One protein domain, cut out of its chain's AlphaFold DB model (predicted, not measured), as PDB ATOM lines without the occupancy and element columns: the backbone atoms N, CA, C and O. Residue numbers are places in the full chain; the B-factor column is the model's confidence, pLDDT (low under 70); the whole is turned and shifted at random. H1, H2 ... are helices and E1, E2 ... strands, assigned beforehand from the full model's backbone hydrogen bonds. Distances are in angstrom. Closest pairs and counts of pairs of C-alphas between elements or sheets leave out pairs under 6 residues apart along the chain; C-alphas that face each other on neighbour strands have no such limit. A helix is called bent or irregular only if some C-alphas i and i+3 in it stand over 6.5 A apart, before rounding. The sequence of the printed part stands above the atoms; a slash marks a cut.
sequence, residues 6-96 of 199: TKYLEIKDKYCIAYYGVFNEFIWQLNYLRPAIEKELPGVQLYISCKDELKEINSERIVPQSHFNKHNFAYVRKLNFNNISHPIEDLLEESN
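Overview. This is residues 6 to 96 of the 199 residues of an uncharacterized protein of Crenarchaeota archaeon (UniProt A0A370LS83). The domain is a small twisted wall of four parallel strands, with the long helix H2 over one face, running along E2, and no named helix covering the other face. H3 runs nearly side by side with H2 near the last printed residues, while the short H1 leads into E1 at the far end of the longest axis. The printed part has 91 residues, with three named helices and four named strands in the order H1 E1 H2 E2 E3 E4 H3; the sheet's order is E3 E2 E1 E4, all parallel, and the class is mixed, helices and strands. The whole is compact, with a radius of gyration of the C-alphas of 12.8 A and spans of 41 by 31 by 21 A.

Along the chain. Find C-alpha 6 at (38.633, 9.009, -19.326), where H1 begins; it holds residues 6 to 11. Next comes E1, residues 14 to 18, 12.7 A long. Look for C-alpha 25 at (32.310, 7.505, -55.177); from there H2 runs through residues 25 to 40, 22.6 A from first to last C-alpha. H2 is irregular: C-alphas 32 and 35 are 7.1 A apart, and it has a kink of 44 degrees near residue 33. E2 is residues 45 to 50, 16.5 A, E3 is residues 62 to 64, 6.5 A, and E4 is residues 75 to 78, 10.0 A. H3, residues 87 to 94, is 10.4 A long and ends at C-alpha 94, (26.385, 23.375, -43.435).

Arrangement. Begin at the inner strands E1 and E2, parallel at 25 degrees, where N 47 and O 15 are 2.8 A apart, within hydrogen-bond range. Beside E1, the edge strand E4 is parallel at 11 degrees, with N 18 and O 77 at 2.8 A. Beside E2, the edge strand E3 is parallel at 35 degrees, with N 63 and O 48 at 2.8 A. From edge to edge the strands' lines turn by 67 degrees. H2 is on the sheet at a height of 9.0 A, over E2 and along the strands, at 6 degrees to E2 on the local plane; their closest C-alphas, of Arg 34 and Leu 46, are 6.5 A apart. E1, H2 and E2 form a strand-helix-strand unit, two parallel neighbour strands joined through a helix, with a right-handed crossover. H3 is not on the sheet; it is close to H2 but not clearly touching, the closest C-alphas being those of Phe 26 and Ile 88 at 7.4 A, with a shallow tilt of 21 degrees, the same way. H1 is not on the sheet and is apart from H2 and H3. In H1 and H3 every O i to N i+4 pair is within hydrogen-bond range; in H2, 10 of 12 are.

Size, cuts and confidence. The C-alphas farthest apart, of Thr 6 and Ile 84, are 42.1 A apart. The printed part has no cut, and its one long link, of 11 residues, joins E2 to E3. The mean pLDDT of the printed part is 92.3, and no printed residue is under 70; H1 has a mean of 80.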
ATOM      1  N   THR A   6      37.622   9.738 -18.542       78.25
ATOM      2  CA  THR A   6      38.633   9.009 -19.326       78.25
ATOM      3  C   THR A   6      38.120   8.622 -20.713       78.25
ATOM      4  O   THR A   6      38.752   8.944 -21.711       78.25
ATOM      5  N   LYS A   7      36.917   8.045 -20.794       77.19
ATOM      6  CA  LYS A   7      36.271   7.699 -22.068       77.19
ATOM      7  C   LYS A   7      35.889   8.927 -22.889       77.19
ATOM      8  O   LYS A   7      35.947   8.884 -24.109       77.19
ATOM      9  N   TYR A   8      35.500  10.025 -22.241       78.38
ATOM     10  CA  TYR A   8      35.216  11.281 -22.938       78.38
ATOM     11  C   TYR A   8      36.474  11.837 -23.615       78.38
ATOM     12  O   TYR A   8      36.427  12.200 -24.789       78.38
ATOM     13  N   LEU A   9      37.607  11.862 -22.905       76.06
ATOM     14  CA  LEU A   9      38.881  12.313 -23.464       76.06
ATOM     15  C   LEU A   9      39.316  11.496 -24.687       76.06
ATOM     16  O   LEU A   9      39.900  12.072 -25.596       76.06
ATOM     17  N   GLU A  10      39.000  10.200 -24.727       80.69
ATOM     18  CA  GLU A  10      39.337   9.295 -25.837       80.69
ATOM     19  C   GLU A  10      38.519   9.520 -27.118       80.69
ATOM     20  O   GLU A  10      38.928   9.040 -28.180       80.69
ATOM     21  N   ILE A  11      37.348  10.162 -27.026       87.00
ATOM     22  CA  ILE A  11      36.402  10.271 -28.151       87.00
ATOM     23  C   ILE A  11      36.016  11.704 -28.510       87.00
ATOM     24  O   ILE A  11      35.443  11.894 -29.579       87.00
ATOM     25  N   LYS A  12      36.274  12.696 -27.642       88.62
ATOM     26  CA  LYS A  12      35.787  14.087 -27.781       88.62
ATOM     27  C   LYS A  12      36.135  14.740 -29.122       88.62
ATOM     28  O   LYS A  12      35.415  15.621 -29.579       88.62
ATOM     29  N   ASP A  13      37.234  14.314 -29.727       92.50
ATOM     30  CA  ASP A  13      37.755  14.776 -31.007       92.50
ATOM     31  C   ASP A  13      37.401  13.858 -32.184       92.50
ATOM     32  O   ASP A  13      37.591  14.238 -33.336       92.50
ATOM     33  N   LYS A  14      36.856  12.664 -31.936       96.38
ATOM     34  CA  LYS A  14      36.527  11.683 -32.974       96.38
ATOM     35  C   LYS A  14      35.148  11.947 -33.558       96.38
ATOM     36  O   LYS A  14      34.122  11.724 -32.909       96.38
ATOM     37  N   TYR A  15      35.128  12.375 -34.813       97.12
ATOM     38  CA  TYR A  15      33.919  12.616 -35.592       97.12
ATOM     39  C   TYR A  15      33.792  11.531 -36.652       97.12
ATOM     40  O   TYR A  15      34.785  11.132 -37.248       97.12
ATOM     41  N   CYS A  16      32.579  11.051 -36.904       97.69
ATOM     42  CA  CYS A  16      32.326  10.075 -37.958       97.69
ATOM     43  C   CYS A  16      31.285  10.590 -38.954       97.69
ATOM     44  O   CYS A  16      30.195  11.006 -38.556       97.69
ATOM     45  N   ILE A  17      31.596  10.503 -40.246       97.88
ATOM     46  CA  ILE A  17      30.612  10.592 -41.326       97.88
ATOM     47  C   ILE A  17      30.263   9.166 -41.740       97.88
ATOM     48  O   ILE A  17      31.096   8.441 -42.274       97.88
ATOM     49  N   ALA A  18      29.029   8.751 -41.486       97.75
ATOM     50  CA  ALA A  18      28.526   7.441 -41.869       97.75
ATOM     51  C   ALA A  18      27.739   7.546 -43.179       97.75
ATOM     52  O   ALA A  18      26.732   8.255 -43.239       97.75
ATOM     53  N   TYR A  19      28.165   6.813 -44.204       97.00
ATOM     54  CA  TYR A  19      27.474   6.718 -45.485       97.00
ATOM     55  C   TYR A  19      27.349   5.258 -45.923       97.00
ATOM     56  O   TYR A  19      28.339   4.563 -46.131       97.00
ATOM     57  N   TYR A  20      26.110   4.807 -46.109       96.00
ATOM     58  CA  TYR A  20      25.791   3.429 -46.505       96.00
ATOM     59  C   TYR A  20      24.947   3.379 -47.788       96.00
ATOM     60  O   TYR A  20      24.205   2.424 -48.015       96.00
ATOM     61  N   GLY A  21      25.013   4.434 -48.607       93.69
ATOM     62  CA  GLY A  21      24.259   4.539 -49.856       93.69
ATOM     63  C   GLY A  21      24.852   3.712 -51.002       93.69
ATOM     64  O   GLY A  21      25.749   2.892 -50.814       93.69
ATOM     65  N   VAL A  22      24.302   3.899 -52.204       92.00
ATOM     66  CA  VAL A  22      24.683   3.143 -53.416       92.00
ATOM     67  C   VAL A  22      25.860   3.755 -54.185       92.00
ATOM     68  O   VAL A  22      26.527   3.046 -54.925       92.00
ATOM     69  N   PHE A  23      26.113   5.052 -54.008       93.19
ATOM     70  CA  PHE A  23      27.165   5.796 -54.709       93.19
ATOM     71  C   PHE A  23      28.496   5.679 -53.969       93.19
ATOM     72  O   PHE A  23      28.762   6.449 -53.042       93.19
ATOM     73  N   ASN A  24      29.304   4.684 -54.325       93.19
ATOM     74  CA  ASN A  24      30.586   4.406 -53.673       93.19
ATOM     75  C   ASN A  24      31.599   5.544 -53.851       93.19
ATOM     76  O   ASN A  24      32.461   5.744 -52.992       93.19
ATOM     77  N   GLU A  25      31.482   6.329 -54.924       93.62
ATOM     78  CA  GLU A  25      32.310   7.505 -55.177       93.62
ATOM     79  C   GLU A  25      32.288   8.510 -54.021       93.62
ATOM     80  O   GLU A  25      33.298   9.169 -53.780       93.62
ATOM     81  N   PHE A  26      31.202   8.582 -53.243       95.19
ATOM     82  CA  PHE A  26      31.132   9.485 -52.096       95.19
ATOM     83  C   PHE A  26      32.140   9.113 -51.010       95.19
ATOM     84  O   PHE A  26      32.694  10.001 -50.368       95.19
ATOM     85  N   ILE A  27      32.443   7.826 -50.818       95.94
ATOM     86  CA  ILE A  27      33.469   7.420 -49.850       95.94
ATOM     87  C   ILE A  27      34.855   7.856 -50.328       95.94
ATOM     88  O   ILE A  27      35.643   8.371 -49.533       95.94
ATOM     89  N   TRP A  28      35.137   7.725 -51.626       94.31
ATOM     90  CA  TRP A  28      36.391   8.184 -52.225       94.31
ATOM     91  C   TRP A  28      36.559   9.700 -52.109       94.31
ATOM     92  O   TRP A  28      37.605  10.171 -51.664       94.31
ATOM     93  N   GLN A  29      35.512  10.461 -52.429       95.19
ATOM     94  CA  GLN A  29      35.489  11.913 -52.277       95.19
ATOM     95  C   GLN A  29      35.664  12.338 -50.814       95.19
ATOM     96  O   GLN A  29      36.490  13.203 -50.533       95.19
ATOM     97  N   LEU A  30      34.947  11.717 -49.866       95.94
ATOM     98  CA  LEU A  30      35.100  12.005 -48.436       95.94
ATOM     99  C   LEU A  30      36.520  11.703 -47.950       95.94
ATOM    100  O   LEU A  30      37.101  12.511 -47.229       95.94
ATOM    101  N   ASN A  31      37.099  10.568 -48.349       94.88
ATOM    102  CA  ASN A  31      38.454  10.195 -47.945       94.88
ATOM    103  C   ASN A  31      39.498  11.167 -48.515       94.88
ATOM    104  O   ASN A  31      40.442  11.529 -47.816       94.88
ATOM    105  N   TYR A  32      39.295  11.634 -49.749       94.06
ATOM    106  CA  TYR A  32      40.120  12.668 -50.372       94.06
ATOM    107  C   TYR A  32      39.986  14.032 -49.676       94.06
ATOM    108  O   TYR A  32      40.981  14.720 -49.462       94.06
ATOM    109  N   LEU A  33      38.773  14.405 -49.266       95.19
ATOM    110  CA  LEU A  33      38.479  15.661 -48.571       95.19
ATOM    111  C   LEU A  33      38.916  15.679 -47.109       95.19
ATOM    112  O   LEU A  33      39.167  16.753 -46.561       95.19
ATOM    113  N   ARG A  34      39.007  14.509 -46.470       94.94
ATOM    114  CA  ARG A  34      39.287  14.359 -45.037       94.94
ATOM    115  C   ARG A  34      40.449  15.238 -44.551       94.94
ATOM    116  O   ARG A  34      40.229  15.982 -43.597       94.94
ATOM    117  N   PRO A  35      41.637  15.253 -45.191       93.31
ATOM    118  CA  PRO A  35      42.746  16.079 -44.719       93.31
ATOM    119  C   PRO A  35      42.470  17.585 -44.810       93.31
ATOM    120  O   PRO A  35      43.010  18.352 -44.018       93.31
ATOM    121  N   ALA A  36      41.658  18.029 -45.773       93.62
ATOM    122  CA  ALA A  36      41.268  19.432 -45.888       93.62
ATOM    123  C   ALA A  36      40.261  19.812 -44.793       93.62
ATOM    124  O   ALA A  36      40.438  20.836 -44.139       93.62
ATOM    125  N   ILE A  37      39.272  18.950 -44.531       94.75
ATOM    126  CA  ILE A  37      38.288  19.141 -43.454       94.75
ATOM    127  C   ILE A  37      38.982  19.217 -42.085       94.75
ATOM    128  O   ILE A  37      38.720  20.133 -41.312       94.75
ATOM    129  N   GLU A  38      39.901  18.293 -41.790       94.56
ATOM    130  CA  GLU A  38      40.643  18.266 -40.516       94.56
ATOM    131  C   GLU A  38      41.542  19.502 -40.327       94.56
ATOM    132  O   GLU A  38      41.777  19.931 -39.197       94.56
ATOM    133  N   LYS A  39      42.023  20.119 -41.417       94.06
ATOM    134  CA  LYS A  39      42.765  21.389 -41.352       94.06
ATOM    135  C   LYS A  39      41.867  22.582 -41.025       94.06
ATOM    136  O   LYS A  39      42.313  23.487 -40.327       94.06
ATOM    137  N   GLU A  40      40.630  22.592 -41.519       94.06
ATOM    138  CA  GLU A  40      39.660  23.658 -41.222       94.06
ATOM    139  C   GLU A  40      39.003  23.514 -39.849       94.06
ATOM    140  O   GLU A  40      38.553  24.507 -39.276       94.06
ATOM    141  N   LEU A  41      39.001  22.302 -39.291       92.06
ATOM    142  CA  LEU A  41      38.482  21.997 -37.962       92.06
ATOM    143  C   LEU A  41      39.609  21.483 -37.045       92.06
ATOM    144  O   LEU A  41      39.676  20.280 -36.770       92.06
ATOM    145  N   PRO A  42      40.503  22.366 -36.549       90.75
ATOM    146  CA  PRO A  42      41.658  21.956 -35.762       90.75
ATOM    147  C   PRO A  42      41.283  21.089 -34.562       90.75
ATOM    148  O   PRO A  42      40.430  21.440 -33.746       90.75
ATOM    149  N   GLY A  43      41.974  19.958 -34.441       91.00
ATOM    150  CA  GLY A  43      41.765  19.006 -33.357       91.00
ATOM    151  C   GLY A  43      40.628  18.018 -33.596       91.00
ATOM    152  O   GLY A  43      40.459  17.150 -32.755       91.00
ATOM    153  N   VAL A  44      39.883  18.094 -34.705       94.06
ATOM    154  CA  VAL A  44      38.946  17.036 -35.108       94.06
ATOM    155  C   VAL A  44      39.701  15.908 -35.807       94.06
ATOM    156  O   VAL A  44      40.535  16.137 -36.678       94.06
ATOM    157  N   GLN A  45      39.369  14.674 -35.442       96.12
ATOM    158  CA  GLN A  45      39.791  13.459 -36.122       96.12
ATOM    159  C   GLN A  45      38.596  12.882 -36.874       96.12
ATOM    160  O   GLN A  45      37.661  12.358 -36.259       96.12
ATOM    161  N   LEU A  46      38.610  12.983 -38.200       96.62
ATOM    162  CA  LEU A  46      37.476  12.592 -39.019       96.62
ATOM    163  C   LEU A  46      37.620  11.137 -39.467       96.62
ATOM    164  O   LEU A  46      38.604  10.738 -40.082       96.62
ATOM    165  N   TYR A  47      36.600  10.344 -39.176       97.50
ATOM    166  CA  TYR A  47      36.444   8.972 -39.631       97.50
ATOM    167  C   TYR A  47      35.290   8.889 -40.622       97.50
ATOM    168  O   TYR A  47      34.316   9.640 -40.536       97.50
ATOM    169  N   ILE A  48      35.363   7.934 -41.537       97.81
ATOM    170  CA  ILE A  48      34.304   7.668 -42.504       97.81
ATOM    171  C   ILE A  48      33.866   6.227 -42.309       97.81
ATOM    172  O   ILE A  48      34.688   5.318 -42.370       97.81
ATOM    173  N   SER A  49      32.579   6.014 -42.057       97.38
ATOM    174  CA  SER A  49      32.020   4.668 -42.017       97.38
ATOM    175  C   SER A  49      31.278   4.352 -43.305       97.38
ATOM    176  O   SER A  49      30.492   5.172 -43.784       97.38
ATOM    177  N   CYS A  50      31.546   3.174 -43.864       96.69
ATOM    178  CA  CYS A  50      31.040   2.734 -45.160       96.69
ATOM    179  C   CYS A  50      30.606   1.267 -45.130       96.69
ATOM    180  O   CYS A  50      30.860   0.557 -44.161       96.69
ATOM    181  N   LYS A  51      29.974   0.793 -46.208       95.69
ATOM    182  CA  LYS A  51      29.671  -0.635 -46.384       95.69
ATOM    183  C   LYS A  51      30.946  -1.481 -46.355       95.69
ATOM    184  O   LYS A  51      32.009  -1.027 -46.779       95.69
ATOM    185  N   ASP A  52      30.818  -2.727 -45.906       93.44
ATOM    186  CA  ASP A  52      31.952  -3.650 -45.755       93.44
ATOM    187  C   ASP A  52      32.652  -3.998 -47.082       93.44
ATOM    188  O   ASP A  52      33.843  -4.305 -47.088       93.44
ATOM    189  N   GLU A  53      31.944  -3.901 -48.211       92.69
ATOM    190  CA  GLU A  53      32.499  -4.114 -49.558       92.69
ATOM    191  C   GLU A  53      33.576  -3.085 -49.944       92.69
ATOM    192  O   GLU A  53      34.436  -3.377 -50.766       92.69
ATOM    193  N   LEU A  54      33.590  -1.917 -49.295       89.38
ATOM    194  CA  LEU A  54      34.559  -0.843 -49.540       89.38
ATOM    195  C   LEU A  54      35.751  -0.867 -48.573       89.38
ATOM    196  O   LEU A  54      36.503   0.102 -48.487       89.38
ATOM    197  N   LYS A  55      35.959  -1.974 -47.850       78.44
ATOM    198  CA  LYS A  55      37.092  -2.142 -46.920       78.44
ATOM    199  C   LYS A  55      38.471  -1.992 -47.577       78.44
ATOM    200  O   LYS A  55      39.455  -1.802 -46.874       78.44
ATOM    201  N   GLU A  56      38.549  -2.106 -48.902       77.12
ATOM    202  CA  GLU A  56      39.793  -1.988 -49.676       77.12
ATOM    203  C   GLU A  56      40.322  -0.553 -49.763       77.12
ATOM    204  O   GLU A  56      41.462  -0.342 -50.180       77.12
ATOM    205  N   ILE A  57      39.532   0.441 -49.349       82.00
ATOM    206  CA  ILE A  57      40.001   1.816 -49.190       82.00
ATOM    207  C   ILE A  57      40.992   1.820 -48.023       82.00
ATOM    208  O   ILE A  57      40.614   1.996 -46.867       82.00
ATOM    209  N   ASN A  58      42.262   1.559 -48.337       71.62
ATOM    210  CA  ASN A  58      43.353   1.353 -47.389       71.62
ATOM    211  C   ASN A  58      43.708   2.658 -46.655       71.62
ATOM    212  O   ASN A  58      44.672   3.349 -46.982       71.62
ATOM    213  N   SER A  59      42.872   3.036 -45.694       83.00
ATOM    214  CA  SER A  59      43.003   4.244 -44.891       83.00
ATOM    215  C   SER A  59      42.577   3.930 -43.464       83.00
ATOM    216  O   SER A  59      41.475   3.442 -43.220       83.00
ATOM    217  N   GLU A  60      43.441   4.257 -42.503       87.50
ATOM    218  CA  GLU A  60      43.224   4.015 -41.065       87.50
ATOM    219  C   GLU A  60      41.955   4.683 -40.507       87.50
ATOM    220  O   GLU A  60      41.506   4.376 -39.402       87.50
ATOM    221  N   ARG A  61      41.380   5.635 -41.252       93.31
ATOM    222  CA  ARG A  61      40.186   6.396 -40.868       93.31
ATOM    223  C   ARG A  61      38.905   5.903 -41.541       93.31
ATOM    224  O   ARG A  61      37.859   6.526 -41.355       93.31
ATOM    225  N   ILE A  62      38.962   4.800 -42.285       95.00
ATOM    226  CA  ILE A  62      37.781   4.126 -42.830       95.00
ATOM    227  C   ILE A  62      37.347   3.017 -41.874       95.00
ATOM    228  O   ILE A  62      38.145   2.176 -41.469       95.00
ATOM    229  N   VAL A  63      36.067   3.017 -41.502       95.44
ATOM    230  CA  VAL A  63      35.479   2.059 -40.559       95.44
ATOM    231  C   VAL A  63      34.379   1.268 -41.271       95.44
ATOM    232  O   VAL A  63      33.290   1.813 -41.489       95.44
ATOM    233  N   PRO A  64      34.615  -0.008 -41.621       95.56
ATOM    234  CA  PRO A  64      33.581  -0.855 -42.209       95.56
ATOM    235  C   PRO A  64      32.347  -0.933 -41.304       95.56
ATOM    236  O   PRO A  64      32.469  -0.916 -40.077       95.56
ATOM    237  N   GLN A  65      31.161  -1.027 -41.898       95.69
ATOM    238  CA  GLN A  65      29.882  -1.019 -41.190       95.69
ATOM    239  C   GLN A  65      29.813  -2.089 -40.092       95.69
ATOM    240  O   GLN A  65      29.313  -1.811 -39.003       95.69
ATOM    241  N   SER A  66      30.366  -3.278 -40.342       95.38
ATOM    242  CA  SER A  66      30.473  -4.371 -39.364       95.38
ATOM    243  C   SER A  66      31.289  -4.022 -38.111       95.38
ATOM    244  O   SER A  66      31.043  -4.577 -37.042       95.38
ATOM    245  N   HIS A  67      32.228  -3.081 -38.218       94.94
ATOM    246  CA  HIS A  67      33.100  -2.626 -37.131       94.94
ATOM    247  C   HIS A  67      32.655  -1.286 -36.527       94.94
ATOM    248  O   HIS A  67      33.269  -0.789 -35.577       94.94
ATOM    249  N   PHE A  68      31.599  -0.669 -37.063       96.06
ATOM    250  CA  PHE A  68      31.131   0.624 -36.596       96.06
ATOM    251  C   PHE A  68      30.494   0.520 -35.205       96.06
ATOM    252  O   PHE A  68      29.521  -0.199 -34.985       96.06
ATOM    253  N   ASN A  69      30.992   1.331 -34.270       95.00
ATOM    254  CA  ASN A  69      30.402   1.489 -32.949       95.00
ATOM    255  C   ASN A  69      30.269   2.976 -32.604       95.00
ATOM    256  O   ASN A  69      31.267   3.677 -32.433       95.00
ATOM    257  N   LYS A  70      29.025   3.448 -32.446       93.25
ATOM    258  CA  LYS A  70      28.714   4.851 -32.126       93.25
ATOM    259  C   LYS A  70      29.402   5.339 -30.844       93.25
ATOM    260  O   LYS A  70      29.697   6.522 -30.745       93.25
ATOM    261  N   HIS A  71      29.674   4.458 -29.881       91.31
ATOM    262  CA  HIS A  71      30.319   4.828 -28.618       91.31
ATOM    263  C   HIS A  71      31.791   5.239 -28.764       91.31
ATOM    264  O   HIS A  71      32.338   5.824 -27.834       91.31
ATOM    265  N   ASN A  72      32.413   4.982 -29.918       93.56
ATOM    266  CA  ASN A  72      33.799   5.362 -30.200       93.56
ATOM    267  C   ASN A  72      33.937   6.800 -30.731       93.56
ATOM    268  O   ASN A  72      35.054   7.236 -31.011       93.56
ATOM    269  N   PHE A  73      32.826   7.525 -30.896       95.12
ATOM    270  CA  PHE A  73      32.786   8.840 -31.529       95.12
ATOM    271  C   PHE A  73      32.014   9.839 -30.669       95.12
ATOM    272  O   PHE A  73      30.956   9.514 -30.129       95.12
ATOM    273  N   ALA A  74      32.505  11.075 -30.589       94.25
ATOM    274  CA  ALA A  74      31.757  12.175 -29.983       94.25
ATOM    275  C   ALA A  74      30.558  12.584 -30.840       94.25
ATOM    276  O   ALA A  74      29.498  12.921 -30.311       94.25
ATOM    277  N   TYR A  75      30.713  12.531 -32.163       94.56
ATOM    278  CA  TYR A  75      29.665  12.901 -33.099       94.56
ATOM    279  C   TYR A  75      29.625  11.958 -34.298       94.56
ATOM    280  O   TYR A  75      30.656  11.533 -34.817       94.56
ATOM    281  N   VAL A  76      28.409  11.644 -34.746       96.31
ATOM    282  CA  VAL A  76      28.167  10.821 -35.932       96.31
ATOM    283  C   VAL A  76      27.147  11.527 -36.816       96.31
ATOM    284  O   VAL A  76      25.972  11.623 -36.451       96.31
ATOM    285  N   ARG A  77      27.582  11.974 -37.995       96.62
ATOM    286  CA  ARG A  77      26.714  12.496 -39.055       96.62
ATOM    287  C   ARG A  77      26.386  11.366 -40.017       96.62
ATOM    288  O   ARG A  77      27.290  10.753 -40.572       96.62
ATOM    289  N   LYS A  78      25.101  11.095 -40.238       96.81
ATOM    290  CA  LYS A  78      24.672  10.192 -41.313       96.81
ATOM    291  C   LYS A  78      24.468  10.997 -42.587       96.81
ATOM    292  O   LYS A  78      23.720  11.971 -42.568       96.81
ATOM    293  N   LEU A  79      25.114  10.575 -43.662       96.00
ATOM    294  CA  LEU A  79      24.995  11.184 -44.975       96.00
ATOM    295  C   LEU A  79      23.936  10.429 -45.787       96.00
ATOM    296  O   LEU A  79      24.015   9.207 -45.915       96.00
ATOM    297  N   ASN A  80      22.954  11.146 -46.333       93.44
ATOM    298  CA  ASN A  80      21.892  10.574 -47.161       93.44
ATOM    299  C   ASN A  80      21.788  11.358 -48.466       93.44
ATOM    300  O   ASN A  80      21.853  12.582 -48.449       93.44
ATOM    301  N   PHE A  81      21.580  10.658 -49.578       90.00
ATOM    302  CA  PHE A  81      21.308  11.297 -50.860       90.00
ATOM    303  C   PHE A  81      19.803  11.507 -51.042       90.00
ATOM    304  O   PHE A  81      19.026  10.562 -50.908       90.00
ATOM    305  N   ASN A  82      19.396  12.738 -51.349       88.94
ATOM    306  CA  ASN A  82      17.994  13.139 -51.500       88.94
ATOM    307  C   ASN A  82      17.548  13.277 -52.974       88.94
ATOM    308  O   ASN A  82      16.413  13.674 -53.213       88.94
ATOM    309  N   ASN A  83      18.413  12.956 -53.949       86.50
ATOM    310  CA  ASN A  83      18.214  13.179 -55.394       86.50
ATOM    311  C   ASN A  83      18.063  14.651 -55.831       86.50
ATOM    312  O   ASN A  83      17.680  14.905 -56.973       86.50
ATOM    313  N   ILE A  84      18.332  15.614 -54.950       87.50
ATOM    314  CA  ILE A  84      18.218  17.054 -55.222       87.50
ATOM    315  C   ILE A  84      19.605  17.699 -55.218       87.50
ATOM    316  O   ILE A  84      19.935  18.454 -56.129       87.50
ATOM    317  N   SER A  85      20.413  17.388 -54.207       88.31
ATOM    318  CA  SER A  85      21.709  18.010 -53.945       88.31
ATOM    319  C   SER A  85      22.797  16.968 -53.691       88.31
ATOM    320  O   SER A  85      22.527  15.824 -53.309       88.31
ATOM    321  N   HIS A  86      24.051  17.351 -53.948       91.62
ATOM    322  CA  HIS A  86      25.197  16.491 -53.676       91.62
ATOM    323  C   HIS A  86      25.458  16.481 -52.162       91.62
ATOM    324  O   HIS A  86      25.786  17.517 -51.591       91.62
ATOM    325  N   PRO A  87      25.380  15.336 -51.469       93.62
ATOM    326  CA  PRO A  87      25.249  15.350 -50.017       93.62
ATOM    327  C   PRO A  87      26.550  15.765 -49.318       93.62
ATOM    328  O   PRO A  87      26.525  16.323 -48.225       93.62
ATOM    329  N   ILE A  88      27.703  15.530 -49.954       95.75
ATOM    330  CA  ILE A  88      28.985  16.057 -49.465       95.75
ATOM    331  C   ILE A  88      29.052  17.579 -49.636       95.75
ATOM    332  O   ILE A  88      29.634  18.247 -48.792       95.75
ATOM    333  N   GLU A  89      28.461  18.129 -50.699       94.62
ATOM    334  CA  GLU A  89      28.431  19.581 -50.897       94.62
ATOM    335  C   GLU A  89      27.602  20.228 -49.786       94.62
ATOM    336  O   GLU A  89      28.115  21.104 -49.093       94.62
ATOM    337  N   ASP A  90      26.410  19.686 -49.517       93.88
ATOM    338  CA  ASP A  90      25.552  20.126 -48.411       93.88
ATOM    339  C   ASP A  90      26.287  20.066 -47.065       93.88
ATOM    340  O   ASP A  90      26.247  21.013 -46.284       93.88
ATOM    341  N   LEU A  91      27.013  18.974 -46.794       95.50
ATOM    342  CA  LEU A  91      27.783  18.811 -45.558       95.50
ATOM    343  C   LEU A  91      28.838  19.911 -45.373       95.50
ATOM    344  O   LEU A  91      29.023  20.411 -44.259       95.50
ATOM    345  N   LEU A  92      29.568  20.243 -46.439       94.88
ATOM    346  CA  LEU A  92      30.614  21.263 -46.400       94.88
ATOM    347  C   LEU A  92      30.007  22.654 -46.201       94.88
ATOM    348  O   LEU A  92      30.518  23.424 -45.390       94.88
ATOM    349  N   GLU A  93      28.898  22.946 -46.885       93.94
ATOM    350  CA  GLU A  93      28.174  24.213 -46.763       93.94
ATOM    351  C   GLU A  93      27.583  24.393 -45.357       93.94
ATOM    352  O   GLU A  93      27.822  25.421 -44.724       93.94
ATOM    353  N   GLU A  94      26.911  23.374 -44.811       93.62
ATOM    354  CA  GLU A  94      26.385  23.375 -43.435       93.62
ATOM    355  C   GLU A  94      27.483  23.617 -42.388       93.62
ATOM    356  O   GLU A  94      27.247  24.242 -41.352       93.62
ATOM    357  N   SER A  95      28.689  23.114 -42.656       92.12
ATOM    358  CA  SER A  95      29.833  23.200 -41.745       92.12
ATOM    359  C   SER A  95      30.691  24.450 -41.965       92.12
ATOM    360  O   SER A  95      31.673  24.632 -41.250       92.12
ATOM    361  N   ASN A  96      30.345  25.311 -42.934       93.62
ATOM    362  CA  ASN A  96      31.164  26.441 -43.394       93.62
ATOM    363  C   ASN A  96      32.610  26.047 -43.751       93.62
ATOM    364  O   ASN A  96      33.532  26.848 -43.588       93.62
TER     365      ASN A  96